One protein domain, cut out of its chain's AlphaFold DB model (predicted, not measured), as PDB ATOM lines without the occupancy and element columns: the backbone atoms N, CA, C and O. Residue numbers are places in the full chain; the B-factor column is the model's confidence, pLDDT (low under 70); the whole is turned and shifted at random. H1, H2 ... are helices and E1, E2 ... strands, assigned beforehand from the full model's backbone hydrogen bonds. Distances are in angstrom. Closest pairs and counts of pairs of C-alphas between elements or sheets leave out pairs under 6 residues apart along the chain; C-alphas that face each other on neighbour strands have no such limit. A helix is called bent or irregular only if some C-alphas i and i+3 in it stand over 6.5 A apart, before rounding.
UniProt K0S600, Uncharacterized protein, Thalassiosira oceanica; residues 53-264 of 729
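Overview. This is residues 53 to 264 of the 729 residues of an uncharacterized protein of Thalassiosira oceanica (UniProt K0S600). Two antiparallel sheets, a strongly twisted one of five strands and a bent ribbon of E5 and E6, join where E6 runs on into E7, and helix H6 packs on both of them. H5 lies side by side with H6, H1 crosses H6, and the loop of residues 121 to 134 reaches out at one end of the longest axis. The printed part has 212 residues with six named helices and seven named strands, in the order H1 H2 E1 E2 E3 E4 E5 H3 E6 E7 H4 H5 H6; the class is mixed, helices and strands. The whole is compact, with a radius of gyration of the C-alphas of 17.1 A and spans of 55 by 45 by 33 A.

Arrangement. The larger sheet runs E4, residues 150 to 152, E3, residues 135 to 138, E2, residues 112 to 120, E1, residues 101 to 105, and E7, residues 202 to 204. E1 E2 E3 E4 form a meander, each strand the antiparallel neighbour of the one before. Across its pairs, N 151 and O 137, N 119 and O 136, and N 113 and O 104 are each 2.8 A apart, within hydrogen-bond range; so are N 103 and O 203 between E1 and E7. E5, residues 160 to 167, is antiparallel to E6, residues 193 to 200, with N 163 and O 196 at 2.8 A; E6 runs on into E7 at 70 degrees. H6, residues 238 to 250, is over E1 and E7, and its closest C-alphas to E6 are Trp 246 and Met 199, 6.7 A. H5, residues 220 to 229, touches H6 in a helical hairpin at a shallow tilt of 28 degrees, closest at the C-alphas of Ala 220 and Cys 247, 4.8 A. H1, residues 57 to 76, touches H6 with residues 61 to 68 alone, about perpendicular at 79 degrees, closest at C-alphas 65 and 239, 5.4 A. With residues 59 to 63 alone H1 touches H4, residues 207 to 216, closest at C-alphas 60 and 208, 6.3 A. H4 and H6 are on one face of the larger sheet, as two layers, a sheet and its helices. H2, residues 84 to 91, is on this sheet but over none of its strands; H3, residues 170 to 177, is close to H5 but not clearly touching, closest at C-alphas 177 and 221, 7.9 A. Every O i to N i+4 pair is within hydrogen-bond range in H2, H3 and H5, against 14 of 16 in H1, 4 of 6 in H4 and 8 of 9 in H6.

Along the chain. H1 is 27.2 A long from C-alpha 57 at (-0.749, -32.576, -38.779), with a kink of 34 degrees near residue 64. E2, 22.5 A, bends by 67 degrees at residue 117. H4 is irregular, C-alphas 208 and 211 being 7.3 A apart. H6, 18.5 A, ends with C-alpha 250 at (4.655, -21.829, -19.324).

Size, cuts and confidence. The C-alphas of Met 126 and Thr 233 are the two farthest apart, 56.6 A. The printed part has no cut; the links E2 to E3, E3 to E4 and H3 to E6 are long. The model's pLDDT is under 70 at residues 125 to 126, 144 to 146, 190 and 264.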
ATOM      1  N   ALA A  53       5.892 -42.160 -33.917       94.25
ATOM      2  CA  ALA A  53       6.316 -40.812 -34.268       94.25
ATOM      3  C   ALA A  53       5.819 -40.437 -35.669       94.25
ATOM      4  O   ALA A  53       5.929 -41.221 -36.612       94.25
ATOM      5  N   SER A  54       5.274 -39.231 -35.800       92.44
ATOM      6  CA  SER A  54       4.762 -38.713 -37.066       92.44
ATOM      7  C   SER A  54       4.729 -37.189 -37.033       92.44
ATOM      8  O   SER A  54       4.427 -36.600 -35.998       92.44
ATOM      9  N   ASP A  55       4.996 -36.554 -38.173       90.19
ATOM     10  CA  ASP A  55       4.751 -35.122 -38.384       90.19
ATOM     11  C   ASP A  55       3.407 -34.880 -39.115       90.19
ATOM     12  O   ASP A  55       3.146 -33.786 -39.608       90.19
ATOM     13  N   ASP A  56       2.524 -35.888 -39.200       92.25
ATOM     14  CA  ASP A  56       1.182 -35.720 -39.770       92.25
ATOM     15  C   ASP A  56       0.311 -34.806 -38.893       92.25
ATOM     16  O   ASP A  56      -0.203 -35.188 -37.834       92.25
ATOM     17  N   ASN A  57       0.086 -33.596 -39.398       90.06
ATOM     18  CA  ASN A  57      -0.749 -32.576 -38.779       90.06
ATOM     19  C   ASN A  57      -2.156 -33.067 -38.428       90.06
ATOM     20  O   ASN A  57      -2.701 -32.645 -37.408       90.06
ATOM     21  N   ALA A  58      -2.762 -33.942 -39.238       90.44
ATOM     22  CA  ALA A  58      -4.109 -34.441 -38.973       90.44
ATOM     23  C   ALA A  58      -4.140 -35.366 -37.745       90.44
ATOM     24  O   ALA A  58      -5.031 -35.231 -36.898       90.44
ATOM     25  N   ALA A  59      -3.149 -36.252 -37.614       91.81
ATOM     26  CA  ALA A  59      -2.991 -37.137 -36.461       91.81
ATOM     27  C   ALA A  59      -2.697 -36.346 -35.173       91.81
ATOM     28  O   ALA A  59      -3.400 -36.498 -34.170       91.81
ATOM     29  N   ILE A  60      -1.748 -35.405 -35.231       94.12
ATOM     30  CA  ILE A  60      -1.400 -34.530 -34.099       94.12
ATOM     31  C   ILE A  60      -2.614 -33.694 -33.669       94.12
ATOM     32  O   ILE A  60      -2.930 -33.606 -32.474       94.12
ATOM     33  N   LYS A  61      -3.356 -33.129 -34.635       93.19
ATOM     34  CA  LYS A  61      -4.602 -32.393 -34.379       93.19
ATOM     35  C   LYS A  61      -5.621 -33.259 -33.655       93.19
ATOM     36  O   LYS A  61      -6.194 -32.811 -32.662       93.19
ATOM     37  N   ALA A  62      -5.841 -34.487 -34.129       91.94
ATOM     38  CA  ALA A  62      -6.763 -35.426 -33.499       91.94
ATOM     39  C   ALA A  62      -6.363 -35.714 -32.043       91.94
ATOM     40  O   ALA A  62      -7.235 -35.821 -31.174       91.94
ATOM     41  N   GLY A  63      -5.058 -35.750 -31.758       92.38
ATOM     42  CA  GLY A  63      -4.533 -35.860 -30.404       92.38
ATOM     43  C   GLY A  63      -4.929 -34.684 -29.506       92.38
ATOM     44  O   GLY A  63      -5.538 -34.876 -28.447       92.38
ATOM     45  N   PHE A  64      -4.676 -33.452 -29.953       95.19
ATOM     46  CA  PHE A  64      -5.056 -32.244 -29.210       95.19
ATOM     47  C   PHE A  64      -6.575 -32.032 -29.117       95.19
ATOM     48  O   PHE A  64      -7.064 -31.494 -28.114       95.19
ATOM     49  N   SER A  65      -7.355 -32.524 -30.089       94.38
ATOM     50  CA  SER A  65      -8.822 -32.493 -30.039       94.38
ATOM     51  C   SER A  65      -9.377 -33.146 -28.775       94.38
ATOM     52  O   SER A  65     -10.443 -32.740 -28.307       94.38
ATOM     53  N   ILE A  66      -8.681 -34.136 -28.200       92.19
ATOM     54  CA  ILE A  66      -9.112 -34.785 -26.958       92.19
ATOM     55  C   ILE A  66      -9.178 -33.759 -25.827       92.19
ATOM     56  O   ILE A  66     -10.228 -33.612 -25.201       92.19
ATOM     57  N   GLN A  67      -8.094 -33.024 -25.575       94.44
ATOM     58  CA  GLN A  67      -8.060 -32.047 -24.489       94.44
ATOM     59  C   GLN A  67      -8.943 -30.834 -24.773       94.44
ATOM     60  O   GLN A  67      -9.614 -30.339 -23.868       94.44
ATOM     61  N   HIS A  68      -8.994 -30.383 -26.029       95.00
ATOM     62  CA  HIS A  68      -9.850 -29.267 -26.426       95.00
ATOM     63  C   HIS A  68     -11.330 -29.547 -26.156       95.00
ATOM     64  O   HIS A  68     -12.000 -28.730 -25.521       95.00
ATOM     65  N   LYS A  69     -11.827 -30.721 -26.571       94.75
ATOM     66  CA  LYS A  69     -13.214 -31.151 -26.328       94.75
ATOM     67  C   LYS A  69     -13.513 -31.254 -24.834       94.75
ATOM     68  O   LYS A  69     -14.527 -30.727 -24.389       94.75
ATOM     69  N   LEU A  70     -12.602 -31.859 -24.065       92.06
ATOM     70  CA  LEU A  70     -12.724 -31.973 -22.608       92.06
ATOM     71  C   LEU A  70     -12.837 -30.605 -21.928       92.06
ATOM     72  O   LEU A  70     -13.755 -30.372 -21.145       92.06
ATOM     73  N   ARG A  71     -11.932 -29.680 -22.266       94.62
ATOM     74  CA  ARG A  71     -11.953 -28.317 -21.733       94.62
ATOM     75  C   ARG A  71     -13.243 -27.598 -22.122       94.62
ATOM     76  O   ARG A  71     -13.835 -26.958 -21.263       94.62
ATOM     77  N   LYS A  72     -13.685 -27.686 -23.385       95.19
ATOM     78  CA  LYS A  72     -14.936 -27.052 -23.842       95.19
ATOM     79  C   LYS A  72     -16.151 -27.585 -23.078       95.19
ATOM     80  O   LYS A  72     -16.992 -26.790 -22.673       95.19
ATOM     81  N   GLU A  73     -16.227 -28.895 -22.844       94.50
ATOM     82  CA  GLU A  73     -17.301 -29.516 -22.057       94.50
ATOM     83  C   GLU A  73     -17.291 -29.027 -20.599       94.50
ATOM     84  O   GLU A  73     -18.323 -28.601 -20.079       94.50
ATOM     85  N   ASP A  74     -16.133 -29.030 -19.936       94.38
ATOM     86  CA  ASP A  74     -16.018 -28.556 -18.551       94.38
ATOM     87  C   ASP A  74     -16.280 -27.043 -18.434       94.38
ATOM     88  O   ASP A  74     -16.943 -26.597 -17.492       94.38
ATOM     89  N   GLN A  75     -15.832 -26.260 -19.420       94.81
ATOM     90  CA  GLN A  75     -16.070 -24.822 -19.520       94.81
ATOM     91  C   GLN A  75     -17.556 -24.502 -19.714       94.81
ATOM     92  O   GLN A  75     -18.070 -23.615 -19.035       94.81
ATOM     93  N   ALA A  76     -18.255 -25.215 -20.603       95.06
ATOM     94  CA  ALA A  76     -19.694 -25.041 -20.821       95.06
ATOM     95  C   ALA A  76     -20.503 -25.306 -19.540       95.06
ATOM     96  O   ALA A  76     -21.534 -24.681 -19.310       95.06
ATOM     97  N   ASN A  77     -19.987 -26.181 -18.673       93.69
ATOM     98  CA  ASN A  77     -20.564 -26.501 -17.369       93.69
ATOM     99  C   ASN A  77     -19.990 -25.662 -16.210       93.69
ATOM    100  O   ASN A  77     -20.285 -25.948 -15.051       93.69
ATOM    101  N   ASN A  78     -19.147 -24.660 -16.493       92.88
ATOM    102  CA  ASN A  78     -18.487 -23.802 -15.504       92.88
ATOM    103  C   ASN A  78     -17.759 -24.575 -14.374       92.88
ATOM    104  O   ASN A  78     -17.672 -24.109 -13.236       92.88
ATOM    105  N   LYS A  79     -17.194 -25.756 -14.674       92.25
ATOM    106  CA  LYS A  79     -16.456 -26.602 -13.715       92.25
ATOM    107  C   LYS A  79     -14.981 -26.233 -13.549       92.25
ATOM    108  O   LYS A  79     -14.160 -26.631 -14.352       92.25
ATOM    109  N   THR A  80     -14.558 -25.598 -12.465       92.75
ATOM    110  CA  THR A  80     -13.132 -25.230 -12.263       92.75
ATOM    111  C   THR A  80     -12.152 -26.410 -12.105       92.75
ATOM    112  O   THR A  80     -10.948 -26.202 -11.942       92.75
ATOM    113  N   ILE A  81     -12.645 -27.646 -12.167       94.12
ATOM    114  CA  ILE A  81     -11.903 -28.902 -12.053       94.12
ATOM    115  C   ILE A  81     -12.385 -29.833 -13.169       94.12
ATOM    116  O   ILE A  81     -13.584 -29.870 -13.450       94.12
ATOM    117  N   CYS A  82     -11.482 -30.612 -13.773       93.00
ATOM    118  CA  CYS A  82     -11.836 -31.640 -14.749       93.00
ATOM    119  C   CYS A  82     -12.952 -32.543 -14.212       93.00
ATOM    120  O   CYS A  82     -12.910 -32.957 -13.047       93.00
ATOM    121  N   SER A  83     -13.928 -32.887 -15.055       91.50
ATOM    122  CA  SER A  83     -14.992 -33.804 -14.638       91.50
ATOM    123  C   SER A  83     -14.442 -35.162 -14.182       91.50
ATOM    124  O   SER A  83     -13.427 -35.645 -14.688       91.50
ATOM    125  N   ASP A  84     -15.135 -35.826 -13.256       86.81
ATOM    126  CA  ASP A  84     -14.699 -37.141 -12.768       86.81
ATOM    127  C   ASP A  84     -14.727 -38.207 -13.863       86.81
ATOM    128  O   ASP A  84     -13.878 -39.097 -13.867       86.81
ATOM    129  N   ARG A  85     -15.614 -38.068 -14.858       85.00
ATOM    130  CA  ARG A  85     -15.600 -38.892 -16.074       85.00
ATOM    131  C   ARG A  85     -14.273 -38.740 -16.817       85.00
ATOM    132  O   ARG A  85     -13.658 -39.740 -17.182       85.00
ATOM    133  N   THR A  86     -13.811 -37.505 -17.006       84.94
ATOM    134  CA  THR A  86     -12.529 -37.195 -17.651       84.94
ATOM    135  C   THR A  86     -11.356 -37.748 -16.858       84.94
ATOM    136  O   THR A  86     -10.516 -38.447 -17.428       84.94
ATOM    137  N   LYS A  87     -11.315 -37.475 -15.546       89.38
ATOM    138  CA  LYS A  87     -10.266 -37.987 -14.657       89.38
ATOM    139  C   LYS A  87     -10.211 -39.505 -14.725       89.38
ATOM    140  O   LYS A  87      -9.149 -40.057 -14.959       89.38
ATOM    141  N   THR A  88     -11.357 -40.170 -14.584       86.56
ATOM    142  CA  THR A  88     -11.467 -41.634 -14.627       86.56
ATOM    143  C   THR A  88     -10.986 -42.183 -15.964       86.56
ATOM    144  O   THR A  88     -10.206 -43.126 -15.980       86.56
ATOM    145  N   ARG A  89     -11.375 -41.561 -17.088       85.62
ATOM    146  CA  ARG A  89     -10.914 -41.975 -18.420       85.62
ATOM    147  C   ARG A  89      -9.392 -41.906 -18.541       85.62
ATOM    148  O   ARG A  89      -8.784 -42.878 -18.962       85.62
ATOM    149  N   LEU A  90      -8.783 -40.787 -18.150       87.56
ATOM    150  CA  LEU A  90      -7.329 -40.613 -18.217       87.56
ATOM    151  C   LEU A  90      -6.594 -41.518 -17.215       87.56
ATOM    152  O   LEU A  90      -5.580 -42.111 -17.563       87.56
ATOM    153  N   ARG A  91      -7.138 -41.692 -16.003       88.50
ATOM    154  CA  ARG A  91      -6.574 -42.550 -14.945       88.50
ATOM    155  C   ARG A  91      -6.600 -44.039 -15.293       88.50
ATOM    156  O   ARG A  91      -5.707 -44.803 -14.913       88.50
ATOM    157  N   ASN A  92      -7.628 -44.450 -16.027       83.06
ATOM    158  CA  ASN A  92      -7.832 -45.834 -16.439       83.06
ATOM    159  C   ASN A  92      -7.145 -46.173 -17.765       83.06
ATOM    160  O   ASN A  92      -7.206 -47.328 -18.183       83.06
ATOM    161  N   ASN A  93      -6.457 -45.222 -18.405       80.25
ATOM    162  CA  ASN A  93      -5.590 -45.540 -19.532       80.25
ATOM    163  C   ASN A  93      -4.439 -46.422 -19.031       80.25
ATOM    164  O   ASN A  93      -3.543 -45.973 -18.314       80.25
ATOM    165  N   VAL A  94      -4.521 -47.707 -19.372       75.25
ATOM    166  CA  VAL A  94      -3.527 -48.747 -19.059       75.25
ATOM    167  C   VAL A  94      -2.764 -49.209 -20.300       75.25
ATOM    168  O   VAL A  94      -1.910 -50.081 -20.200       75.25
ATOM    169  N   GLN A  95      -3.070 -48.629 -21.459       84.69
ATOM    170  CA  GLN A  95      -2.375 -48.851 -22.722       84.69
ATOM    171  C   GLN A  95      -1.755 -47.540 -23.180       84.69
ATOM    172  O   GLN A  95      -2.324 -46.474 -22.948       84.69
ATOM    173  N   LEU A  96      -0.596 -47.633 -23.827       88.19
ATOM    174  CA  LEU A  96       0.054 -46.475 -24.415       88.19
ATOM    175  C   LEU A  96      -0.743 -45.968 -25.621       88.19
ATOM    176  O   LEU A  96      -1.267 -46.743 -26.416       88.19
ATOM    177  N   GLY A  97      -0.838 -44.647 -25.722       89.62
ATOM    178  CA  GLY A  97      -1.610 -43.938 -26.735       89.62
ATOM    179  C   GLY A  97      -1.847 -42.488 -26.324       89.62
ATOM    180  O   GLY A  97      -1.476 -42.072 -25.217       89.62
ATOM    181  N   THR A  98      -2.494 -41.714 -27.190       85.12
ATOM    182  CA  THR A  98      -2.874 -40.327 -26.889       85.12
ATOM    183  C   THR A  98      -3.714 -40.245 -25.608       85.12
ATOM    184  O   THR A  98      -4.710 -40.947 -25.443       85.12
ATOM    185  N   GLY A  99      -3.319 -39.364 -24.683       83.31
ATOM    186  CA  GLY A  99      -3.930 -39.261 -23.350       83.31
ATOM    187  C   GLY A  99      -3.198 -40.045 -22.263       83.31
ATOM    188  O   GLY A  99      -3.573 -39.939 -21.098       83.31
ATOM    189  N   SER A 100      -2.157 -40.800 -22.620       87.94
ATOM    190  CA  SER A 100      -1.270 -41.447 -21.646       87.94
ATOM    191  C   SER A 100      -0.158 -40.514 -21.181       87.94
ATOM    192  O   SER A 100       0.224 -40.589 -20.023       87.94
ATOM    193  N   PHE A 101       0.335 -39.620 -22.043       94.88
ATOM    194  CA  PHE A 101       1.367 -38.638 -21.706       94.88
ATOM    195  C   PHE A 101       0.753 -37.288 -21.344       94.88
ATOM    196  O   PHE A 101       0.099 -36.648 -22.170       94.88
ATOM    197  N   LEU A 102       0.983 -36.856 -20.104       96.50
ATOM    198  CA  LEU A 102       0.560 -35.559 -19.595       96.50
ATOM    199  C   LEU A 102       1.803 -34.709 -19.325       96.50
ATOM    200  O   LEU A 102       2.619 -35.040 -18.467       96.50
ATOM    201  N   VAL A 103       1.947 -33.620 -20.065       97.56
ATOM    202  CA  VAL A 103       3.043 -32.656 -19.946       97.56
ATOM    203  C   VAL A 103       2.684 -31.608 -18.901       97.56
ATOM    204  O   VAL A 103       1.535 -31.183 -18.792       97.56
ATOM    205  N   VAL A 104       3.664 -31.208 -18.098       96.12
ATOM    206  CA  VAL A 104       3.473 -30.409 -16.888       96.12
ATOM    207  C   VAL A 104       4.531 -29.315 -16.826       96.12
ATOM    208  O   VAL A 104       5.711 -29.574 -17.048       96.12
ATOM    209  N   MET A 105       4.127 -28.089 -16.499       95.12
ATOM    210  CA  MET A 105       5.077 -26.988 -16.324       95.12
ATOM    211  C   MET A 105       5.865 -27.153 -15.029       95.12
ATOM    212  O   MET A 105       5.268 -27.335 -13.963       95.12
ATOM    213  N   ASP A 106       7.185 -27.014 -15.120       88.25
ATOM    214  CA  ASP A 106       8.055 -26.995 -13.955       88.25
ATOM    215  C   ASP A 106       7.766 -25.802 -13.024       88.25
ATOM    216  O   ASP A 106       7.282 -24.741 -13.430       88.25
ATOM    217  N   SER A 107       8.051 -25.982 -11.736       85.12
ATOM    218  CA  SER A 107       7.781 -24.967 -10.715       85.12
ATOM    219  C   SER A 107       8.778 -23.810 -10.704       85.12
ATOM    220  O   SER A 107       8.412 -22.718 -10.273       85.12
ATOM    221  N   VAL A 108      10.000 -24.024 -11.203       85.62
ATOM    222  CA  VAL A 108      11.112 -23.067 -11.076       85.62
ATOM    223  C   VAL A 108      11.713 -22.635 -12.412       85.62
ATOM    224  O   VAL A 108      12.484 -21.680 -12.443       85.62
ATOM    225  N   SER A 109      11.357 -23.292 -13.517       90.56
ATOM    226  CA  SER A 109      11.887 -23.001 -14.852       90.56
ATOM    227  C   SER A 109      10.833 -23.110 -15.961       90.56
ATOM    228  O   SER A 109       9.691 -23.522 -15.738       90.56
ATOM    229  N   THR A 110      11.208 -22.730 -17.185       93.12
ATOM    230  CA  THR A 110      10.392 -22.946 -18.397       93.12
ATOM    231  C   THR A 110      10.475 -24.378 -18.929       93.12
ATOM    232  O   THR A 110       9.819 -24.680 -19.925       93.12
ATOM    233  N   LYS A 111      11.258 -25.265 -18.296       93.56
ATOM    234  CA  LYS A 111      11.335 -26.676 -18.685       93.56
ATOM    235  C   LYS A 111       9.987 -27.366 -18.495       93.56
ATOM    236  O   LYS A 111       9.227 -27.053 -17.574       93.56
ATOM    237  N   LEU A 112       9.708 -28.323 -19.369       95.31
ATOM    238  CA  LEU A 112       8.515 -29.146 -19.285       95.31
ATOM    239  C   LEU A 112       8.869 -30.510 -18.695       95.31
ATOM    240  O   LEU A 112       9.780 -31.192 -19.154       95.31
ATOM    241  N   ASN A 113       8.120 -30.905 -17.673       94.69
ATOM    242  CA  ASN A 113       8.138 -32.253 -17.125       94.69
ATOM    243  C   ASN A 113       6.991 -33.063 -17.736       94.69
ATOM    244  O   ASN A 113       6.109 -32.522 -18.406       94.69
ATOM    245  N   TRP A 114       6.953 -34.363 -17.469       95.56
ATOM    246  CA  TRP A 114       5.874 -35.224 -17.931       95.56
ATOM    247  C   TRP A 114       5.536 -36.294 -16.900       95.56
ATOM    248  O   TRP A 114       6.357 -36.668 -16.065       95.56
ATOM    249  N   ILE A 115       4.303 -36.779 -16.973       95.12
ATOM    250  CA  ILE A 115       3.847 -37.970 -16.273       95.12
ATOM    251  C   ILE A 115       3.069 -38.850 -17.251       95.12
ATOM    252  O   ILE A 115       2.132 -38.399 -17.913       95.12
ATOM    253  N   CYS A 116       3.482 -40.107 -17.366       94.44
ATOM    254  CA  CYS A 116       2.858 -41.101 -18.217       94.44
ATOM    255  C   CYS A 116       1.974 -42.037 -17.397       94.44
ATOM    256  O   CYS A 116       2.370 -42.506 -16.327       94.44
ATOM    257  N   ALA A 117       0.789 -42.325 -17.931       89.88
ATOM    258  CA  ALA A 117      -0.150 -43.308 -17.421       89.88
ATOM    259  C   ALA A 117      -0.399 -43.136 -15.915       89.88
ATOM    260  O   ALA A 117      -0.289 -44.091 -15.139       89.88
ATOM    261  N   ALA A 118      -0.724 -41.909 -15.503       91.94
ATOM    262  CA  ALA A 118      -1.147 -41.619 -14.141       91.94
ATOM    263  C   ALA A 118      -2.431 -42.394 -13.816       91.94
ATOM    264  O   ALA A 118      -3.344 -42.414 -14.629       91.94
ATOM    265  N   GLY A 119      -2.517 -43.012 -12.640       92.62
ATOM    266  CA  GLY A 119      -3.719 -43.677 -12.138       92.62
ATOM    267  C   GLY A 119      -3.854 -43.492 -10.631       92.62
ATOM    268  O   GLY A 119      -2.851 -43.328  -9.940       92.62
ATOM    269  N   THR A 120      -5.080 -43.512 -10.109       93.00
ATOM    270  CA  THR A 120      -5.299 -43.400  -8.663       93.00
ATOM    271  C   THR A 120      -4.985 -44.732  -7.996       93.00
ATOM    272  O   THR A 120      -5.624 -45.743  -8.301       93.00
ATOM    273  N   PHE A 121      -4.012 -44.745  -7.090       93.31
ATOM    274  CA  PHE A 121      -3.799 -45.894  -6.222       93.31
ATOM    275  C   PHE A 121      -4.872 -45.903  -5.133       93.31
ATOM    276  O   PHE A 121      -5.120 -44.878  -4.500       93.31
ATOM    277  N   SER A 122      -5.509 -47.051  -4.910       89.44
ATOM    278  CA  SER A 122      -6.353 -47.240  -3.738       89.44
ATOM    279  C   SER A 122      -6.250 -48.659  -3.200       89.44
ATOM    280  O   SER A 122      -6.344 -49.631  -3.951       89.44
ATOM    281  N   GLU A 123      -6.054 -48.762  -1.891       84.00
ATOM    282  CA  GLU A 123      -6.060 -50.008  -1.118       84.00
ATOM    283  C   GLU A 123      -7.319 -50.108  -0.228       84.00
ATOM    284  O   GLU A 123      -7.575 -51.135   0.398       84.00
ATOM    285  N   GLY A 124      -8.172 -49.078  -0.256       76.19
ATOM    286  CA  GLY A 124      -9.492 -49.055   0.370       76.19
ATOM    287  C   GLY A 124      -9.524 -48.336   1.721       76.19
ATOM    288  O   GLY A 124      -8.515 -47.866   2.230       76.19
ATOM    289  N   LEU A 125     -10.715 -48.278   2.329       55.50
ATOM    290  CA  LEU A 125     -11.032 -47.469   3.526       55.50
ATOM    291  C   LEU A 125     -10.149 -47.729   4.760       55.50
ATOM    292  O   LEU A 125     -10.073 -46.874   5.636       55.50
ATOM    293  N   MET A 126      -9.516 -48.901   4.844       66.06
ATOM    294  CA  MET A 126      -8.652 -49.308   5.961       66.06
ATOM    295  C   MET A 126      -7.162 -49.278   5.590       66.06
ATOM    296  O   MET A 126      -6.340 -49.829   6.324       66.06
ATOM    297  N   SER A 127      -6.807 -48.687   4.445       72.50
ATOM    298  CA  SER A 127      -5.417 -48.602   4.011       72.50
ATOM    299  C   SER A 127      -4.584 -47.784   4.997       72.50
ATOM    300  O   SER A 127      -5.004 -46.747   5.507       72.50
ATOM    301  N   SER A 128      -3.371 -48.272   5.251       76.69
ATOM    302  CA  SER A 128      -2.335 -47.543   5.992       76.69
ATOM    303  C   SER A 128      -1.304 -46.893   5.065       76.69
ATOM    304  O   SER A 128      -0.354 -46.276   5.546       76.69
ATOM    305  N   SER A 129      -1.488 -47.033   3.746       84.38
ATOM    306  CA  SER A 129      -0.612 -46.450   2.740       84.38
ATOM    307  C   SER A 129      -0.744 -44.934   2.748       84.38
ATOM    308  O   SER A 129      -1.843 -44.389   2.635       84.38
ATOM    309  N   MET A 130       0.388 -44.230   2.784       82.94
ATOM    310  CA  MET A 130       0.391 -42.771   2.608       82.94
ATOM    311  C   MET A 130       0.013 -42.342   1.179       82.94
ATOM    312  O   MET A 130      -0.192 -41.154   0.921       82.94
ATOM    313  N   TYR A 131      -0.044 -43.301   0.252       87.88
ATOM    314  CA  TYR A 131      -0.349 -43.091  -1.154       87.88
ATOM    315  C   TYR A 131      -1.798 -43.436  -1.521       87.88
ATOM    316  O   TYR A 131      -2.171 -43.264  -2.683       87.88
ATOM    317  N   ASP A 132      -2.621 -43.903  -0.576       89.00
ATOM    318  CA  ASP A 132      -4.039 -44.177  -0.836       89.00
ATOM    319  C   ASP A 132      -4.766 -42.902  -1.307       89.00
ATOM    320  O   ASP A 132      -4.648 -41.822  -0.724       89.00
ATOM    321  N   GLY A 133      -5.469 -43.015  -2.436       87.50
ATOM    322  CA  GLY A 133      -6.156 -41.909  -3.102       87.50
ATOM    323  C   GLY A 133      -5.255 -40.969  -3.913       87.50
ATOM    324  O   GLY A 133      -5.766 -40.005  -4.488       87.50
ATOM    325  N   MET A 134      -3.942 -41.219  -3.989       91.00
ATOM    326  CA  MET A 134      -3.013 -40.405  -4.781       91.00
ATOM    327  C   MET A 134      -2.965 -40.866  -6.239       91.00
ATOM    328  O   MET A 134      -3.041 -42.059  -6.538       91.00
ATOM    329  N   ASP A 135      -2.779 -39.916  -7.155       93.31
ATOM    330  CA  ASP A 135      -2.527 -40.213  -8.563       93.31
ATOM    331  C   ASP A 135      -1.035 -40.430  -8.797       93.31
ATOM    332  O   ASP A 135      -0.224 -39.525  -8.591       93.31
ATOM    333  N   ILE A 136      -0.691 -41.634  -9.247       94.31
ATOM    334  CA  ILE A 136       0.680 -42.091  -9.453       94.31
ATOM    335  C   ILE A 136       0.853 -42.499 -10.914       94.31
ATOM    336  O   ILE A 136       0.056 -43.269 -11.450       94.31
ATOM    337  N   GLY A 137       1.910 -42.011 -11.552       93.06
ATOM    338  CA  GLY A 137       2.302 -42.367 -12.916       93.06
ATOM    339  C   GLY A 137       3.816 -42.444 -13.052       93.06
ATOM    340  O   GLY A 137       4.538 -42.307 -12.070       93.06
ATOM    341  N   SER A 138       4.313 -42.680 -14.258       93.00
ATOM    342  CA  SER A 138       5.749 -42.724 -14.542       93.00
ATOM    343  C   SER A 138       6.265 -41.348 -14.943       93.00
ATOM    344  O   SER A 138       5.681 -40.725 -15.818       93.00
ATOM    345  N   ILE A 139       7.355 -40.884 -14.337       90.94
ATOM    346  CA  ILE A 139       7.989 -39.582 -14.643       90.94
ATOM    347  C   ILE A 139       9.408 -39.727 -15.207       90.94
ATOM    348  O   ILE A 139      10.128 -38.747 -15.368       90.94
ATOM    349  N   SER A 140       9.836 -40.961 -15.463       87.19
ATOM    350  CA  SER A 140      11.069 -41.273 -16.178       87.19
ATOM    351  C   SER A 140      10.828 -42.447 -17.111       87.19
ATOM    352  O   SER A 140       9.852 -43.183 -16.948       87.19
ATOM    353  N   ASP A 141      11.735 -42.649 -18.058       86.25
ATOM    354  CA  ASP A 141      11.720 -43.853 -18.876       86.25
ATOM    355  C   ASP A 141      12.249 -45.079 -18.113       86.25
ATOM    356  O   ASP A 141      12.858 -44.946 -17.040       86.25
ATOM    357  N   ARG A 142      11.981 -46.271 -18.655       82.62
ATOM    358  CA  ARG A 142      12.643 -47.513 -18.268       82.62
ATOM    359  C   ARG A 142      14.085 -47.456 -18.763       82.62
ATOM    360  O   ARG A 142      14.351 -47.096 -19.906       82.62
ATOM    361  N   ILE A 143      15.000 -47.851 -17.894       76.19
ATOM    362  CA  ILE A 143      16.406 -48.089 -18.225       76.19
ATOM    363  C   ILE A 143      16.701 -49.568 -17.987       76.19
ATOM    364  O   ILE A 143      15.963 -50.215 -17.243       76.19
ATOM    365  N   ASP A 144      17.776 -50.096 -18.568       67.19
ATOM    366  CA  ASP A 144      18.071 -51.540 -18.555       67.19
ATOM    367  C   ASP A 144      17.915 -52.183 -17.164       67.19
ATOM    368  O   ASP A 144      17.323 -53.250 -17.022       67.19
ATOM    369  N   ASP A 145      18.335 -51.490 -16.104       64.06
ATOM    370  CA  ASP A 145      18.352 -52.035 -14.741       64.06
ATOM    371  C   ASP A 145      17.241 -51.515 -13.814       64.06
ATOM    372  O   ASP A 145      17.247 -51.819 -12.618       64.06
ATOM    373  N   SER A 146      16.301 -50.699 -14.300       68.44
ATOM    374  CA  SER A 146      15.260 -50.117 -13.443       68.44
ATOM    375  C   SER A 146      13.961 -49.886 -14.185       68.44
ATOM    376  O   SER A 146      13.937 -49.373 -15.301       68.44
ATOM    377  N   GLU A 147      12.860 -50.166 -13.493       82.38
ATOM    378  CA  GLU A 147      11.554 -49.670 -13.911       82.38
ATOM    379  C   GLU A 147      11.535 -48.131 -13.927       82.38
ATOM    380  O   GLU A 147      12.314 -47.503 -13.194       82.38
ATOM    381  N   PRO A 148      10.631 -47.532 -14.722       84.50
ATOM    382  CA  PRO A 148      10.279 -46.124 -14.641       84.50
ATOM    383  C   PRO A 148      10.107 -45.628 -13.203       84.50
ATOM    384  O   PRO A 148       9.583 -46.326 -12.332       84.50
ATOM    385  N   THR A 149      10.533 -44.391 -12.962       84.25
ATOM    386  CA  THR A 149      10.401 -43.733 -11.665       84.25
ATOM    387  C   THR A 149       8.937 -43.354 -11.441       84.25
ATOM    388  O   THR A 149       8.381 -42.622 -12.269       84.25
ATOM    389  N   PRO A 150       8.303 -43.783 -10.334       86.00
ATOM    390  CA  PRO A 150       6.956 -43.349  -9.997       86.00
ATOM    391  C   PRO A 150       6.964 -41.883  -9.551       86.00
ATOM    392  O   PRO A 150       7.788 -41.465  -8.735       86.00
ATOM    393  N   GLY A 151       6.016 -41.104 -10.055       86.31
ATOM    394  CA  GLY A 151       5.759 -39.729  -9.649       86.31
ATOM    395  C   GLY A 151       4.304 -39.529  -9.248       86.31
ATOM    396  O   GLY A 151       3.409 -40.193  -9.767       86.31
ATOM    397  N   ILE A 152       4.087 -38.607  -8.316       86.81
ATOM    398  CA  ILE A 152       2.793 -38.254  -7.736       86.81
ATOM    399  C   ILE A 152       2.424 -36.855  -8.200       86.81
ATOM    400  O   ILE A 152       3.258 -35.941  -8.195       86.81
ATOM    401  N   THR A 153       1.162 -36.684  -8.581       88.38
ATOM    402  CA  THR A 153       0.623 -35.369  -8.924       88.38
ATOM    403  C   THR A 153       0.014 -34.680  -7.701       88.38
ATOM    404  O   THR A 153      -0.497 -35.312  -6.776       88.38
ATOM    405  N   GLY A 154       0.075 -33.346  -7.669       84.19
ATOM    406  CA  GLY A 154      -0.565 -32.566  -6.612       84.19
ATOM    407  C   GLY A 154      -2.095 -32.623  -6.693       84.19
ATOM    408  O   GLY A 154      -2.673 -32.823  -7.757       84.19
ATOM    409  N   ARG A 155      -2.794 -32.343  -5.584       82.62
ATOM    410  CA  ARG A 155      -4.278 -32.344  -5.542       82.62
ATOM    411  C   ARG A 155      -4.936 -31.405  -6.559       82.62
ATOM    412  O   ARG A 155      -6.071 -31.631  -6.962       82.62
ATOM    413  N   MET A 156      -4.224 -30.355  -6.964       89.88
ATOM    414  CA  MET A 156      -4.699 -29.354  -7.920       89.88
ATOM    415  C   MET A 156      -4.381 -29.717  -9.377       89.88
ATOM    416  O   MET A 156      -4.643 -28.908 -10.263       89.88
ATOM    417  N   PHE A 157      -3.821 -30.903  -9.639       93.44
ATOM    418  CA  PHE A 157      -3.399 -31.336 -10.972       93.44
ATOM    419  C   PHE A 157      -4.541 -31.351 -11.995       93.44
ATOM    420  O   PHE A 157      -4.324 -31.126 -13.178       93.44
ATOM    421  N   TRP A 158      -5.775 -31.560 -11.539       94.12
ATOM    422  CA  TRP A 158      -6.962 -31.608 -12.395       94.12
ATOM    423  C   TRP A 158      -7.709 -30.275 -12.479       94.12
ATOM    424  O   TRP A 158      -8.854 -30.251 -12.919       94.12
ATOM    425  N   ASN A 159      -7.120 -29.172 -12.017       95.56
ATOM    426  CA  ASN A 159      -7.801 -27.882 -11.997       95.56
ATOM    427  C   ASN A 159      -7.608 -27.108 -13.302       95.56
ATOM    428  O   ASN A 159      -6.603 -27.249 -14.000       95.56
ATOM    429  N   TYR A 160      -8.560 -26.220 -13.570       96.94
ATOM    430  CA  TYR A 160      -8.430 -25.168 -14.566       96.94
ATOM    431  C   TYR A 160      -8.143 -23.834 -13.881       96.94
ATOM    432  O   TYR A 160      -8.713 -23.514 -12.836       96.94
ATOM    433  N   TYR A 161      -7.298 -23.015 -14.499       96.81
ATOM    434  CA  TYR A 161      -6.948 -21.695 -13.989       96.81
ATOM    435  C   TYR A 161      -7.198 -20.590 -15.009       96.81
ATOM    436  O   TYR A 161      -7.158 -20.781 -16.224       96.81
ATOM    437  N   LYS A 162      -7.424 -19.389 -14.479       96.38
ATOM    438  CA  LYS A 162      -7.302 -18.139 -15.224       96.38
ATOM    439  C   LYS A 162      -5.856 -17.659 -15.103       96.38
ATOM    440  O   LYS A 162      -5.396 -17.398 -13.991       96.38
ATOM    441  N   CYS A 163      -5.158 -17.561 -16.227       95.38
ATOM    442  CA  CYS A 163      -3.802 -17.028 -16.317       95.38
ATOM    443  C   CYS A 163      -3.882 -15.601 -16.855       95.38
ATOM    444  O   CYS A 163      -4.269 -15.387 -18.001       95.38
ATOM    445  N   GLU A 164      -3.584 -14.628 -16.004       94.25
ATOM    446  CA  GLU A 164      -3.657 -13.203 -16.323       94.25
ATOM    447  C   GLU A 164      -2.262 -12.654 -16.606       94.25
ATOM    448  O   GLU A 164      -1.276 -13.164 -16.079       94.25
ATOM    449  N   ASN A 165      -2.196 -11.569 -17.378       92.12
ATOM    450  CA  ASN A 165      -0.952 -10.853 -17.665       92.12
ATOM    451  C   ASN A 165       0.136 -11.720 -18.319       92.12
ATOM    452  O   ASN A 165       1.322 -11.510 -18.068       92.12
ATOM    453  N   VAL A 166      -0.263 -12.689 -19.144       93.94
ATOM    454  CA  VAL A 166       0.663 -13.580 -19.843       93.94
ATOM    455  C   VAL A 166       1.227 -12.842 -21.052       93.94
ATOM    456  O   VAL A 166       0.468 -12.436 -21.933       93.94
ATOM    457  N   GLY A 167       2.545 -12.658 -21.084       91.44
ATOM    458  CA  GLY A 167       3.254 -12.147 -22.250       91.44
ATOM    459  C   GLY A 167       3.067 -13.074 -23.440       91.44
ATOM    460  O   GLY A 167       3.303 -14.275 -23.309       91.44
ATOM    461  N   SER A 168       2.613 -12.523 -24.565       89.19
ATOM    462  CA  SER A 168       2.215 -13.309 -25.740       89.19
ATOM    463  C   SER A 168       2.796 -12.810 -27.066       89.19
ATOM    464  O   SER A 168       2.377 -13.276 -28.125       89.19
ATOM    465  N   SER A 169       3.740 -11.866 -27.014       89.88
ATOM    466  CA  SER A 169       4.447 -11.356 -28.191       89.88
ATOM    467  C   SER A 169       5.386 -12.433 -28.735       89.88
ATOM    468  O   SER A 169       6.419 -12.709 -28.126       89.88
ATOM    469  N   ALA A 170       5.032 -13.044 -29.871       84.38
ATOM    470  CA  ALA A 170       5.871 -14.051 -30.523       84.38
ATOM    471  C   ALA A 170       7.256 -13.472 -30.851       84.38
ATOM    472  O   ALA A 170       8.264 -14.051 -30.464       84.38
ATOM    473  N   THR A 171       7.309 -12.272 -31.438       88.00
ATOM    474  CA  THR A 171       8.563 -11.571 -31.751       88.00
ATOM    475  C   THR A 171       9.391 -11.275 -30.500       88.00
ATOM    476  O   THR A 171      10.596 -11.517 -30.493       88.00
ATOM    477  N   GLY A 172       8.758 -10.783 -29.427       91.31
ATOM    478  CA  GLY A 172       9.448 -10.487 -28.169       91.31
ATOM    479  C   GLY A 172      10.008 -11.743 -27.498       91.31
ATOM    480  O   GLY A 172      11.138 -11.741 -27.012       91.31
ATOM    481  N   MET A 173       9.253 -12.841 -27.532       91.88
ATOM    482  CA  MET A 173       9.685 -14.128 -26.990       91.88
ATOM    483  C   MET A 173      10.793 -14.762 -27.834       91.88
ATOM    484  O   MET A 173      11.806 -15.156 -27.264       91.88
ATOM    485  N   SER A 174      10.668 -14.786 -29.165       92.00
ATOM    486  CA  SER A 174      11.733 -15.256 -30.061       92.00
ATOM    487  C   SER A 174      13.024 -14.464 -29.855       92.00
ATOM    488  O   SER A 174      14.092 -15.055 -29.715       92.00
ATOM    489  N   ALA A 175      12.946 -13.133 -29.745       93.75
ATOM    490  CA  ALA A 175      14.112 -12.303 -29.450       93.75
ATOM    491  C   ALA A 175      14.718 -12.635 -28.074       93.75
ATOM    492  O   ALA A 175      15.933 -12.790 -27.958       93.75
ATOM    493  N   PHE A 176      13.894 -12.803 -27.037       94.62
ATOM    494  CA  PHE A 176      14.360 -13.140 -25.690       94.62
ATOM    495  C   PHE A 176      15.047 -14.511 -25.617       94.62
ATOM    496  O   PHE A 176      16.123 -14.618 -25.022       94.62
ATOM    497  N   TYR A 177      14.446 -15.539 -26.223       95.25
ATOM    498  CA  TYR A 177      14.948 -16.915 -26.200       95.25
ATOM    499  C   TYR A 177      16.034 -17.198 -27.245       95.25
ATOM    500  O   TYR A 177      16.719 -18.210 -27.126       95.25
ATOM    501  N   SER A 178      16.275 -16.288 -28.199       93.94
ATOM    502  CA  SER A 178      17.443 -16.364 -29.094       93.94
ATOM    503  C   SER A 178      18.780 -16.344 -28.337       93.94
ATOM    504  O   SER A 178      19.785 -16.860 -28.823       93.94
ATOM    505  N   ASN A 179      18.795 -15.795 -27.116       95.06
ATOM    506  CA  ASN A 179      19.926 -15.908 -26.207       95.06
ATOM    507  C   ASN A 179      19.850 -17.229 -25.420       95.06
ATOM    508  O   ASN A 179      18.959 -17.421 -24.591       95.06
ATOM    509  N   ALA A 180      20.839 -18.107 -25.614       92.25
ATOM    510  CA  ALA A 180      20.921 -19.413 -24.959       92.25
ATOM    511  C   ALA A 180      20.873 -19.348 -23.417       92.25
ATOM    512  O   ALA A 180      20.327 -20.251 -22.780       92.25
ATOM    513  N   GLU A 181      21.368 -18.270 -22.796       93.88
ATOM    514  CA  GLU A 181      21.287 -18.078 -21.340       93.88
ATOM    515  C   GLU A 181      19.850 -17.915 -20.832       93.88
ATOM    516  O   GLU A 181      19.576 -18.104 -19.643       93.88
ATOM    517  N   ASN A 182      18.927 -17.539 -21.715       95.06
ATOM    518  CA  ASN A 182      17.526 -17.328 -21.391       95.06
ATOM    519  C   ASN A 182      16.666 -18.567 -21.627       95.06
ATOM    520  O   ASN A 182      15.513 -18.553 -21.205       95.06
ATOM    521  N   ARG A 183      17.210 -19.649 -22.211       93.81
ATOM    522  CA  ARG A 183      16.466 -20.877 -22.545       93.81
ATOM    523  C   ARG A 183      15.528 -21.322 -21.416       93.81
ATOM    524  O   ARG A 183      14.356 -21.590 -21.651       93.81
ATOM    525  N   THR A 184      16.026 -21.363 -20.177       93.06
ATOM    526  CA  THR A 184      15.256 -21.827 -19.007       93.06
ATOM    527  C   THR A 184      14.652 -20.709 -18.150       93.06
ATOM    528  O   THR A 184      14.017 -21.005 -17.134       93.06
ATOM    529  N   LYS A 185      14.894 -19.437 -18.494       95.12
ATOM    530  CA  LYS A 185      14.431 -18.270 -17.732       95.12
ATOM    531  C   LYS A 185      13.025 -17.877 -18.170       95.12
ATOM    532  O   LYS A 185      12.644 -18.075 -19.317       95.12
ATOM    533  N   PHE A 186      12.264 -17.284 -17.259       95.06
ATOM    534  CA  PHE A 186      10.935 -16.782 -17.585       95.06
ATOM    535  C   PHE A 186      11.000 -15.496 -18.397       95.06
ATOM    536  O   PHE A 186      11.758 -14.581 -18.079       95.06
ATOM    537  N   TYR A 187      10.132 -15.411 -19.397       93.31
ATOM    538  CA  TYR A 187       9.870 -14.187 -20.125       93.31
ATOM    539  C   TYR A 187       9.054 -13.232 -19.249       93.31
ATOM    540  O   TYR A 187       7.954 -13.557 -18.789       93.31
ATOM    541  N   THR A 188       9.592 -12.038 -19.011       87.69
ATOM    542  CA  THR A 188       8.899 -10.948 -18.317       87.69
ATOM    543  C   THR A 188       8.488  -9.894 -19.330       87.69
ATOM    544  O   THR A 188       9.256  -8.988 -19.643       87.69
ATOM    545  N   ALA A 189       7.273 -10.020 -19.856       75.06
ATOM    546  CA  ALA A 189       6.780  -9.111 -20.883       75.06
ATOM    547  C   ALA A 189       6.503  -7.698 -20.349       75.06
ATOM    548  O   ALA A 189       5.834  -7.518 -19.318       75.06
ATOM    549  N   THR A 190       6.937  -6.696 -21.111       69.56
ATOM    550  CA  THR A 190       6.522  -5.295 -20.956       69.56
ATOM    551  C   THR A 190       5.304  -4.945 -21.819       69.56
ATOM    552  O   THR A 190       4.574  -4.020 -21.476       69.56
ATOM    553  N   ASP A 191       5.028  -5.728 -22.862       70.94
ATOM    554  CA  ASP A 191       4.038  -5.523 -23.925       70.94
ATOM    555  C   ASP A 191       3.104  -6.745 -24.129       70.94
ATOM    556  O   ASP A 191       3.347  -7.833 -23.605       70.94
ATOM    557  N   ASP A 192       1.976  -6.546 -24.827       80.56
ATOM    558  CA  ASP A 192       1.017  -7.573 -25.291       80.56
ATOM    559  C   ASP A 192       0.643  -8.675 -24.286       80.56
ATOM    560  O   ASP A 192       0.750  -9.890 -24.523       80.56
ATOM    561  N   LYS A 193       0.140  -8.222 -23.137       89.19
ATOM    562  CA  LYS A 193      -0.386  -9.074 -22.070       89.19
ATOM    563  C   LYS A 193      -1.774  -9.600 -22.419       89.19
ATOM    564  O   LYS A 193      -2.724  -8.835 -22.566       89.19
ATOM    565  N   LYS A 194      -1.914 -10.924 -22.459       94.06
ATOM    566  CA  LYS A 194      -3.195 -11.612 -22.659       94.06
ATOM    567  C   LYS A 194      -3.657 -12.305 -21.384       94.06
ATOM    568  O   LYS A 194      -2.889 -12.583 -20.463       94.06
ATOM    569  N   THR A 195      -4.962 -12.556 -21.325       95.06
ATOM    570  CA  THR A 195      -5.579 -13.361 -20.271       95.06
ATOM    571  C   THR A 195      -6.149 -14.625 -20.885       95.06
ATOM    572  O   THR A 195      -7.091 -14.563 -21.674       95.06
ATOM    573  N   PHE A 196      -5.629 -15.771 -20.465       95.38
ATOM    574  CA  PHE A 196      -6.121 -17.079 -20.873       95.38
ATOM    575  C   PHE A 196      -7.008 -17.649 -19.770       95.38
ATOM    576  O   PHE A 196      -6.582 -17.849 -18.632       95.38
ATOM    577  N   LYS A 197      -8.283 -17.874 -20.085       95.50
ATOM    578  CA  LYS A 197      -9.238 -18.496 -19.160       95.50
ATOM    579  C   LYS A 197      -9.229 -20.008 -19.370       95.50
ATOM    580  O   LYS A 197      -8.985 -20.461 -20.485       95.50
ATOM    581  N   TRP A 198      -9.570 -20.765 -18.329       94.94
ATOM    582  CA  TRP A 198      -9.784 -22.211 -18.439       94.94
ATOM    583  C   TRP A 198      -8.546 -22.996 -18.892       94.94
ATOM    584  O   TRP A 198      -8.653 -23.968 -19.637       94.94
ATOM    585  N   MET A 199      -7.360 -22.568 -18.454       97.31
ATOM    586  CA  MET A 199      -6.114 -23.258 -18.772       97.31
ATOM    587  C   MET A 199      -5.928 -24.473 -17.860       97.31
ATOM    588  O   MET A 199      -5.935 -24.302 -16.638       97.31
ATOM    589  N   PRO A 200      -5.789 -25.686 -18.419       96.56
ATOM    590  CA  PRO A 200      -5.531 -26.883 -17.633       96.56
ATOM    591  C   PRO A 200      -4.106 -26.861 -17.079       96.56
ATOM    592  O   PRO A 200      -3.190 -26.321 -17.694       96.56
ATOM    593  N   VAL A 201      -3.907 -27.479 -15.920       96.75
ATOM    594  CA  VAL A 201      -2.579 -27.615 -15.300       96.75
ATOM    595  C   VAL A 201      -1.611 -28.464 -16.127       96.75
ATOM    596  O   VAL A 201      -0.412 -28.198 -16.135       96.75
ATOM    597  N   PHE A 202      -2.122 -29.462 -16.842       96.69
ATOM    598  CA  PHE A 202      -1.339 -30.318 -17.729       96.69
ATOM    599  C   PHE A 202      -1.769 -30.136 -19.184       96.69
ATOM    600  O   PHE A 202      -2.892 -29.708 -19.458       96.69
ATOM    601  N   LEU A 203      -0.906 -30.527 -20.113       97.31
ATOM    602  CA  LEU A 203      -1.203 -30.663 -21.536       97.31
ATOM    603  C   LEU A 203      -1.195 -32.152 -21.908       97.31
ATOM    604  O   LEU A 203      -0.280 -32.875 -21.529       97.31
ATOM    605  N   ILE A 204      -2.204 -32.633 -22.633       96.50
ATOM    606  CA  ILE A 204      -2.176 -33.977 -23.218       96.50
ATOM    607  C   ILE A 204      -1.268 -33.919 -24.441       96.50
ATOM    608  O   ILE A 204      -1.581 -33.208 -25.395       96.50
ATOM    609  N   LEU A 205      -0.172 -34.672 -24.419       96.69
ATOM    610  CA  LEU A 205       0.731 -34.768 -25.560       96.69
ATOM    611  C   LEU A 205       0.203 -35.823 -26.551       96.69
ATOM    612  O   LEU A 205      -0.030 -36.966 -26.135       96.69
ATOM    613  N   PRO A 206      -0.000 -35.473 -27.834       96.69
ATOM    614  CA  PRO A 206      -0.258 -36.444 -28.893       96.69
ATOM    615  C   PRO A 206       0.857 -37.482 -28.956       96.69
ATOM    616  O   PRO A 206       2.032 -37.143 -28.796       96.69
ATOM    617  N   GLN A 207       0.495 -38.746 -29.172       95.81
ATOM    618  CA  GLN A 207       1.458 -39.851 -29.197       95.81
ATOM    619  C   GLN A 207       2.556 -39.639 -30.254       95.81
ATOM    620  O   GLN A 207       3.715 -39.962 -30.009       95.81
ATOM    621  N   GLU A 208       2.205 -38.998 -31.369       96.88
ATOM    622  CA  GLU A 208       3.084 -38.688 -32.494       96.88
ATOM    623  C   GLU A 208       4.256 -37.778 -32.088       96.88
ATOM    624  O   GLU A 208       5.332 -37.845 -32.678       96.88
ATOM    625  N   LEU A 209       4.077 -36.967 -31.037       96.62
ATOM    626  CA  LEU A 209       5.083 -36.030 -30.528       96.62
ATOM    627  C   LEU A 209       5.892 -36.578 -29.343       96.62
ATOM    628  O   LEU A 209       6.804 -35.899 -28.867       96.62
ATOM    629  N   VAL A 210       5.593 -37.785 -28.846       96.25
ATOM    630  CA  VAL A 210       6.227 -38.327 -27.630       96.25
ATOM    631  C   VAL A 210       7.727 -38.544 -27.818       96.25
ATOM    632  O   VAL A 210       8.494 -38.148 -26.944       96.25
ATOM    633  N   ALA A 211       8.161 -39.123 -28.944       94.88
ATOM    634  CA  ALA A 211       9.588 -39.329 -29.210       94.88
ATOM    635  C   ALA A 211      10.356 -38.004 -29.204       94.88
ATOM    636  O   ALA A 211      11.306 -37.848 -28.442       94.88
ATOM    637  N   TRP A 212       9.877 -37.031 -29.986       96.38
ATOM    638  CA  TRP A 212      10.476 -35.702 -30.058       96.38
ATOM    639  C   TRP A 212      10.551 -35.049 -28.674       96.38
ATOM    640  O   TRP A 212      11.594 -34.527 -28.290       96.38
ATOM    641  N   PHE A 213       9.477 -35.125 -27.888       96.50
ATOM    642  CA  PHE A 213       9.447 -34.536 -26.554       96.50
ATOM    643  C   PHE A 213      10.470 -35.180 -25.606       96.50
ATOM    644  O   PHE A 213      11.175 -34.470 -24.890       96.50
ATOM    645  N   LEU A 214      10.570 -36.514 -25.603       91.50
ATOM    646  CA  LEU A 214      11.499 -37.243 -24.734       91.50
ATOM    647  C   LEU A 214      12.967 -37.051 -25.143       91.50
ATOM    648  O   LEU A 214      13.828 -37.022 -24.271       91.50
ATOM    649  N   GLU A 215      13.261 -36.906 -26.436       91.38
ATOM    650  CA  GLU A 215      14.632 -36.694 -26.925       91.38
ATOM    651  C   GLU A 215      15.130 -35.264 -26.711       91.38
ATOM    652  O   GLU A 215      16.316 -35.062 -26.455       91.38
ATOM    653  N   ASN A 216      14.240 -34.273 -26.817       90.88
ATOM    654  CA  ASN A 216      14.627 -32.861 -26.777       90.88
ATOM    655  C   ASN A 216      14.501 -32.229 -25.382       90.88
ATOM    656  O   ASN A 216      15.077 -31.165 -25.156       90.88
ATOM    657  N   GLU A 217      13.750 -32.849 -24.460       91.56
ATOM    658  CA  GLU A 217      13.404 -32.281 -23.144       91.56
ATOM    659  C   GLU A 217      13.045 -30.778 -23.245       91.56
ATOM    660  O   GLU A 217      13.730 -29.916 -22.669       91.56
ATOM    661  N   PRO A 218      12.021 -30.436 -24.052       96.19
ATOM    662  CA  PRO A 218      11.813 -29.071 -24.497       96.19
ATOM    663  C   PRO A 218      11.353 -28.161 -23.358       96.19
ATOM    664  O   PRO A 218      10.699 -28.555 -22.386       96.19
ATOM    665  N   THR A 219      11.661 -26.884 -23.513       97.50
ATOM    666  CA  THR A 219      11.029 -25.797 -22.773       97.50
ATOM    667  C   THR A 219       9.645 -25.495 -23.339       97.50
ATOM    668  O   THR A 219       9.284 -25.911 -24.441       97.50
ATOM    669  N   ALA A 220       8.855 -24.729 -22.589       96.75
ATOM    670  CA  ALA A 220       7.551 -24.266 -23.041       96.75
ATOM    671  C   ALA A 220       7.635 -23.500 -24.374       96.75
ATOM    672  O   ALA A 220       6.746 -23.640 -25.207       96.75
ATOM    673  N   PHE A 221       8.710 -22.738 -24.597       96.94
ATOM    674  CA  PHE A 221       8.895 -21.997 -25.841       96.94
ATOM    675  C   PHE A 221       9.286 -22.902 -27.016       96.94
ATOM    676  O   PHE A 221       8.687 -22.798 -28.077       96.94
ATOM    677  N   GLU A 222      10.195 -23.855 -26.817       97.12
ATOM    678  CA  GLU A 222      10.584 -24.807 -27.873       97.12
ATOM    679  C   GLU A 222       9.404 -25.700 -28.298       97.12
ATOM    680  O   GLU A 222       9.237 -25.997 -29.481       97.12
ATOM    681  N   LEU A 223       8.536 -26.098 -27.355       96.75
ATOM    682  CA  LEU A 223       7.286 -26.782 -27.698       96.75
ATOM    683  C   LEU A 223       6.337 -25.858 -28.474       96.75
ATOM    684  O   LEU A 223       5.736 -26.304 -29.446       96.75
ATOM    685  N   TYR A 224       6.218 -24.584 -28.090       96.00
ATOM    686  CA  TYR A 224       5.441 -23.606 -28.855       96.00
ATOM    687  C   TYR A 224       5.953 -23.477 -30.298       96.00
ATOM    688  O   TYR A 224       5.155 -23.580 -31.225       96.00
ATOM    689  N   GLU A 225       7.263 -23.332 -30.501       94.81
ATOM    690  CA  GLU A 225       7.867 -23.238 -31.834       94.81
ATOM    691  C   GLU A 225       7.649 -24.510 -32.655       94.81
ATOM    692  O   GLU A 225       7.261 -24.415 -33.819       94.81
ATOM    693  N   LYS A 226       7.801 -25.699 -32.053       95.06
ATOM    694  CA  LYS A 226       7.479 -26.964 -32.733       95.06
ATOM    695  C   LYS A 226       6.014 -26.999 -33.164       95.06
ATOM    696  O   LYS A 226       5.739 -27.418 -34.280       95.06
ATOM    697  N   LEU A 227       5.081 -26.562 -32.316       93.56
ATOM    698  CA  LEU A 227       3.648 -26.575 -32.634       93.56
ATOM    699  C   LEU A 227       3.264 -25.566 -33.716       93.56
ATOM    700  O   LEU A 227       2.447 -25.890 -34.573       93.56
ATOM    701  N   VAL A 228       3.844 -24.367 -33.689       91.50
ATOM    702  CA  VAL A 228       3.624 -23.352 -34.728       91.50
ATOM    703  C   VAL A 228       4.256 -23.794 -36.047       91.50
ATOM    704  O   VAL A 228       3.619 -23.685 -37.086       91.50
ATOM    705  N   GLY A 229       5.458 -24.374 -36.010       90.88
ATOM    706  CA  GLY A 229       6.162 -24.863 -37.196       90.88
ATOM    707  C   GLY A 229       5.488 -26.044 -37.899       90.88
ATOM    708  O   GLY A 229       5.814 -26.325 -39.047       90.88
ATOM    709  N   LEU A 230       4.538 -26.721 -37.248       89.25
ATOM    710  CA  LEU A 230       3.716 -27.750 -37.890       89.25
ATOM    711  C   LEU A 230       2.668 -27.153 -38.843       89.25
ATOM    712  O   LEU A 230       2.152 -27.872 -39.692       89.25
ATOM    713  N   TYR A 231       2.335 -25.864 -38.740       82.00
ATOM    714  CA  TYR A 231       1.269 -25.247 -39.528       82.00
ATOM    715  C   TYR A 231       1.801 -24.103 -40.401       82.00
ATOM    716  O   TYR A 231       2.191 -23.054 -39.904       82.00
ATOM    717  N   GLU A 232       1.769 -24.291 -41.725       70.19
ATOM    718  CA  GLU A 232       2.214 -23.284 -42.707       70.19
ATOM    719  C   GLU A 232       1.188 -22.158 -42.936       70.19
ATOM    720  O   GLU A 232       1.512 -21.132 -43.528       70.19
ATOM    721  N   THR A 233      -0.064 -22.337 -42.500       72.75
ATOM    722  CA  THR A 233      -1.129 -21.342 -42.690       72.75
ATOM    723  C   THR A 233      -1.239 -20.393 -41.502       72.75
ATOM    724  O   THR A 233      -1.216 -20.849 -40.362       72.75
ATOM    725  N   ASP A 234      -1.535 -19.115 -41.759       72.44
ATOM    726  CA  ASP A 234      -1.708 -18.071 -40.729       72.44
ATOM    727  C   ASP A 234      -2.824 -18.349 -39.698       72.44
ATOM    728  O   ASP A 234      -2.902 -17.686 -38.663       72.44
ATOM    729  N   VAL A 235      -3.711 -19.317 -39.962       80.94
ATOM    730  CA  VAL A 235      -4.820 -19.676 -39.069       80.94
ATOM    731  C   VAL A 235      -4.529 -20.999 -38.366       80.94
ATOM    732  O   VAL A 235      -4.629 -22.076 -38.955       80.94
ATOM    733  N   LEU A 236      -4.217 -20.911 -37.075       87.31
ATOM    734  CA  LEU A 236      -3.991 -22.067 -36.216       87.31
ATOM    735  C   LEU A 236      -5.337 -22.719 -35.830       87.31
ATOM    736  O   LEU A 236      -6.241 -22.015 -35.375       87.31
ATOM    737  N   PRO A 237      -5.517 -24.047 -35.965       90.38
ATOM    738  CA  PRO A 237      -6.734 -24.708 -35.497       90.38
ATOM    739  C   PRO A 237      -6.947 -24.512 -33.990       90.38
ATOM    740  O   PRO A 237      -5.986 -24.564 -33.223       90.38
ATOM    741  N   GLU A 238      -8.201 -24.386 -33.546       89.38
ATOM    742  CA  GLU A 238      -8.532 -24.147 -32.129       89.38
ATOM    743  C   GLU A 238      -7.893 -25.168 -31.162       89.38
ATOM    744  O   GLU A 238      -7.600 -24.855 -30.005       89.38
ATOM    745  N   GLU A 239      -7.701 -26.412 -31.609       88.19
ATOM    746  CA  GLU A 239      -7.041 -27.454 -30.822       88.19
ATOM    747  C   GLU A 239      -5.573 -27.127 -30.535       88.19
ATOM    748  O   GLU A 239      -5.106 -27.298 -29.407       88.19
ATOM    749  N   PHE A 240      -4.864 -26.621 -31.544       92.75
ATOM    750  CA  PHE A 240      -3.488 -26.158 -31.418       92.75
ATOM    751  C   PHE A 240      -3.417 -24.829 -30.672       92.75
ATOM    752  O   PHE A 240      -2.473 -24.624 -29.914       92.75
ATOM    753  N   GLU A 241      -4.413 -23.951 -30.820       93.81
ATOM    754  CA  GLU A 241      -4.471 -22.699 -30.059       93.81
ATOM    755  C   GLU A 241      -4.444 -22.959 -28.554       93.81
ATOM    756  O   GLU A 241      -3.705 -22.293 -27.833       93.81
ATOM    757  N   LEU A 242      -5.204 -23.942 -28.053       95.44
ATOM    758  CA  LEU A 242      -5.151 -24.306 -26.635       95.44
ATOM    759  C   LEU A 242      -3.734 -24.727 -26.217       95.44
ATOM    760  O   LEU A 242      -3.241 -24.250 -25.193       95.44
ATOM    761  N   ALA A 243      -3.085 -25.591 -26.998       96.38
ATOM    762  CA  ALA A 243      -1.733 -26.061 -26.710       96.38
ATOM    763  C   ALA A 243      -0.703 -24.918 -26.761       96.38
ATOM    764  O   ALA A 243       0.122 -24.785 -25.856       96.38
ATOM    765  N   CYS A 244      -0.805 -24.030 -27.748       96.00
ATOM    766  CA  CYS A 244       0.055 -22.860 -27.885       96.00
ATOM    767  C   CYS A 244      -0.156 -21.866 -26.739       96.00
ATOM    768  O   CYS A 244       0.810 -21.444 -26.109       96.00
ATOM    769  N   HIS A 245      -1.402 -21.540 -26.386       96.19
ATOM    770  CA  HIS A 245      -1.713 -20.682 -25.236       96.19
ATOM    771  C   HIS A 245      -1.192 -21.266 -23.919       96.19
ATOM    772  O   HIS A 245      -0.692 -20.527 -23.067       96.19
ATOM    773  N   TRP A 246      -1.269 -22.590 -23.759       97.44
ATOM    774  CA  TRP A 246      -0.679 -23.285 -22.622       97.44
ATOM    775  C   TRP A 246       0.846 -23.106 -22.604       97.44
ATOM    776  O   TRP A 246       1.399 -22.690 -21.588       97.44
ATOM    777  N   CYS A 247       1.526 -23.292 -23.734       97.38
ATOM    778  CA  CYS A 247       2.969 -23.070 -23.846       97.38
ATOM    779  C   CYS A 247       3.377 -21.616 -23.530       97.38
ATOM    780  O   CYS A 247       4.317 -21.383 -22.766       97.38
ATOM    781  N   LEU A 248       2.618 -20.624 -24.010       95.94
ATOM    782  CA  LEU A 248       2.847 -19.212 -23.677       95.94
ATOM    783  C   LEU A 248       2.705 -18.950 -22.170       95.94
ATOM    784  O   LEU A 248       3.515 -18.227 -21.586       95.94
ATOM    785  N   CYS A 249       1.731 -19.580 -21.503       96.69
ATOM    786  CA  CYS A 249       1.635 -19.518 -20.043       96.69
ATOM    787  C   CYS A 249       2.905 -20.076 -19.376       96.69
ATOM    788  O   CYS A 249       3.430 -19.449 -18.458       96.69
ATOM    789  N   GLY A 250       3.442 -21.198 -19.866       95.88
ATOM    790  CA  GLY A 250       4.655 -21.829 -19.324       95.88
ATOM    791  C   GLY A 250       5.919 -20.978 -19.433       95.88
ATOM    792  O   GLY A 250       6.820 -21.103 -18.599       95.88
ATOM    793  N   CYS A 251       5.947 -20.047 -20.382       95.88
ATOM    794  CA  CYS A 251       7.032 -19.090 -20.548       95.88
ATOM    795  C   CYS A 251       7.029 -17.957 -19.507       95.88
ATOM    796  O   CYS A 251       8.027 -17.259 -19.381       95.88
ATOM    797  N   ASN A 252       5.937 -17.757 -18.762       94.38
ATOM    798  CA  ASN A 252       5.763 -16.623 -17.850       94.38
ATOM    799  C   ASN A 252       5.848 -17.068 -16.380       94.38
ATOM    800  O   ASN A 252       5.238 -18.060 -15.989       94.38
ATOM    801  N   GLU A 253       6.554 -16.321 -15.527       89.25
ATOM    802  CA  GLU A 253       6.817 -16.721 -14.131       89.25
ATOM    803  C   GLU A 253       5.525 -16.885 -13.305       89.25
ATOM    804  O   GLU A 253       5.299 -17.912 -12.663       89.25
ATOM    805  N   ARG A 254       4.634 -15.886 -13.357       85.44
ATOM    806  CA  ARG A 254       3.495 -15.734 -12.432       85.44
ATOM    807  C   ARG A 254       2.220 -16.457 -12.881       85.44
ATOM    808  O   ARG A 254       1.126 -15.901 -12.784       85.44
ATOM    809  N   VAL A 255       2.337 -17.695 -13.356       89.75
ATOM    810  CA  VAL A 255       1.180 -18.521 -13.748       89.75
ATOM    811  C   VAL A 255       0.871 -19.606 -12.717       89.75
ATOM    812  O   VAL A 255       1.761 -20.250 -12.170       89.75
ATOM    813  N   LYS A 256      -0.422 -19.845 -12.465       89.25
ATOM    814  CA  LYS A 256      -0.900 -20.835 -11.478       89.25
ATOM    815  C   LYS A 256      -0.887 -22.286 -11.985       89.25
ATOM    816  O   LYS A 256      -1.297 -23.184 -11.259       89.25
ATOM    817  N   LEU A 257      -0.446 -22.509 -13.223       91.25
ATOM    818  CA  LEU A 257      -0.423 -23.829 -13.865       91.25
ATOM    819  C   LEU A 257       0.738 -24.709 -13.393       91.25
ATOM    820  O   LEU A 257       0.694 -25.920 -13.573       91.25
ATOM    821  N   ARG A 258       1.766 -24.113 -12.787       88.62
ATOM    822  CA  ARG A 258       2.992 -24.810 -12.394       88.62
ATOM    823  C   ARG A 258       2.726 -25.890 -11.355       88.62
ATOM    824  O   ARG A 258       1.969 -25.669 -10.409       88.62
ATOM    825  N   GLN A 259       3.374 -27.040 -11.511       85.81
ATOM    826  CA  GLN A 259       3.308 -28.140 -10.551       85.81
ATOM    827  C   GLN A 259       4.707 -28.637 -10.214       85.81
ATOM    828  O   GLN A 259       5.615 -28.607 -11.037       85.81
ATOM    829  N   SER A 260       4.846 -29.166  -9.003       78.06
ATOM    830  CA  SER A 260       5.978 -30.010  -8.643       78.06
ATOM    831  C   SER A 260       5.510 -31.457  -8.712       78.06
ATOM    832  O   SER A 260       4.696 -31.873  -7.886       78.06
ATOM    833  N   LEU A 261       6.013 -32.225  -9.679       81.00
ATOM    834  CA  LEU A 261       5.870 -33.679  -9.641       81.00
ATOM    835  C   LEU A 261       6.778 -34.209  -8.530       81.00
ATOM    836  O   LEU A 261       7.968 -33.896  -8.492       81.00
ATOM    837  N   GLN A 262       6.210 -34.961  -7.594       79.62
ATOM    838  CA  GLN A 262       6.965 -35.525  -6.477       79.62
ATOM    839  C   GLN A 262       7.301 -36.978  -6.776       79.62
ATOM    840  O   GLN A 262       6.418 -37.754  -7.122       79.62
ATOM    841  N   VAL A 263       8.564 -37.366  -6.630       75.75
ATOM    842  CA  VAL A 263       8.959 -38.774  -6.755       75.75
ATOM    843  C   VAL A 263       8.286 -39.579  -5.640       75.75
ATOM    844  O   VAL A 263       8.443 -39.245  -4.464       75.75
ATOM    845  N   ALA A 264       7.572 -40.651  -5.987       69.56
ATOM    846  CA  ALA A 264       7.044 -41.588  -4.999       69.56
ATOM    847  C   ALA A 264       8.170 -42.510  -4.517       69.56
ATOM    848  O   ALA A 264       8.887 -43.101  -5.324       69.56
TER     849      ALA A 264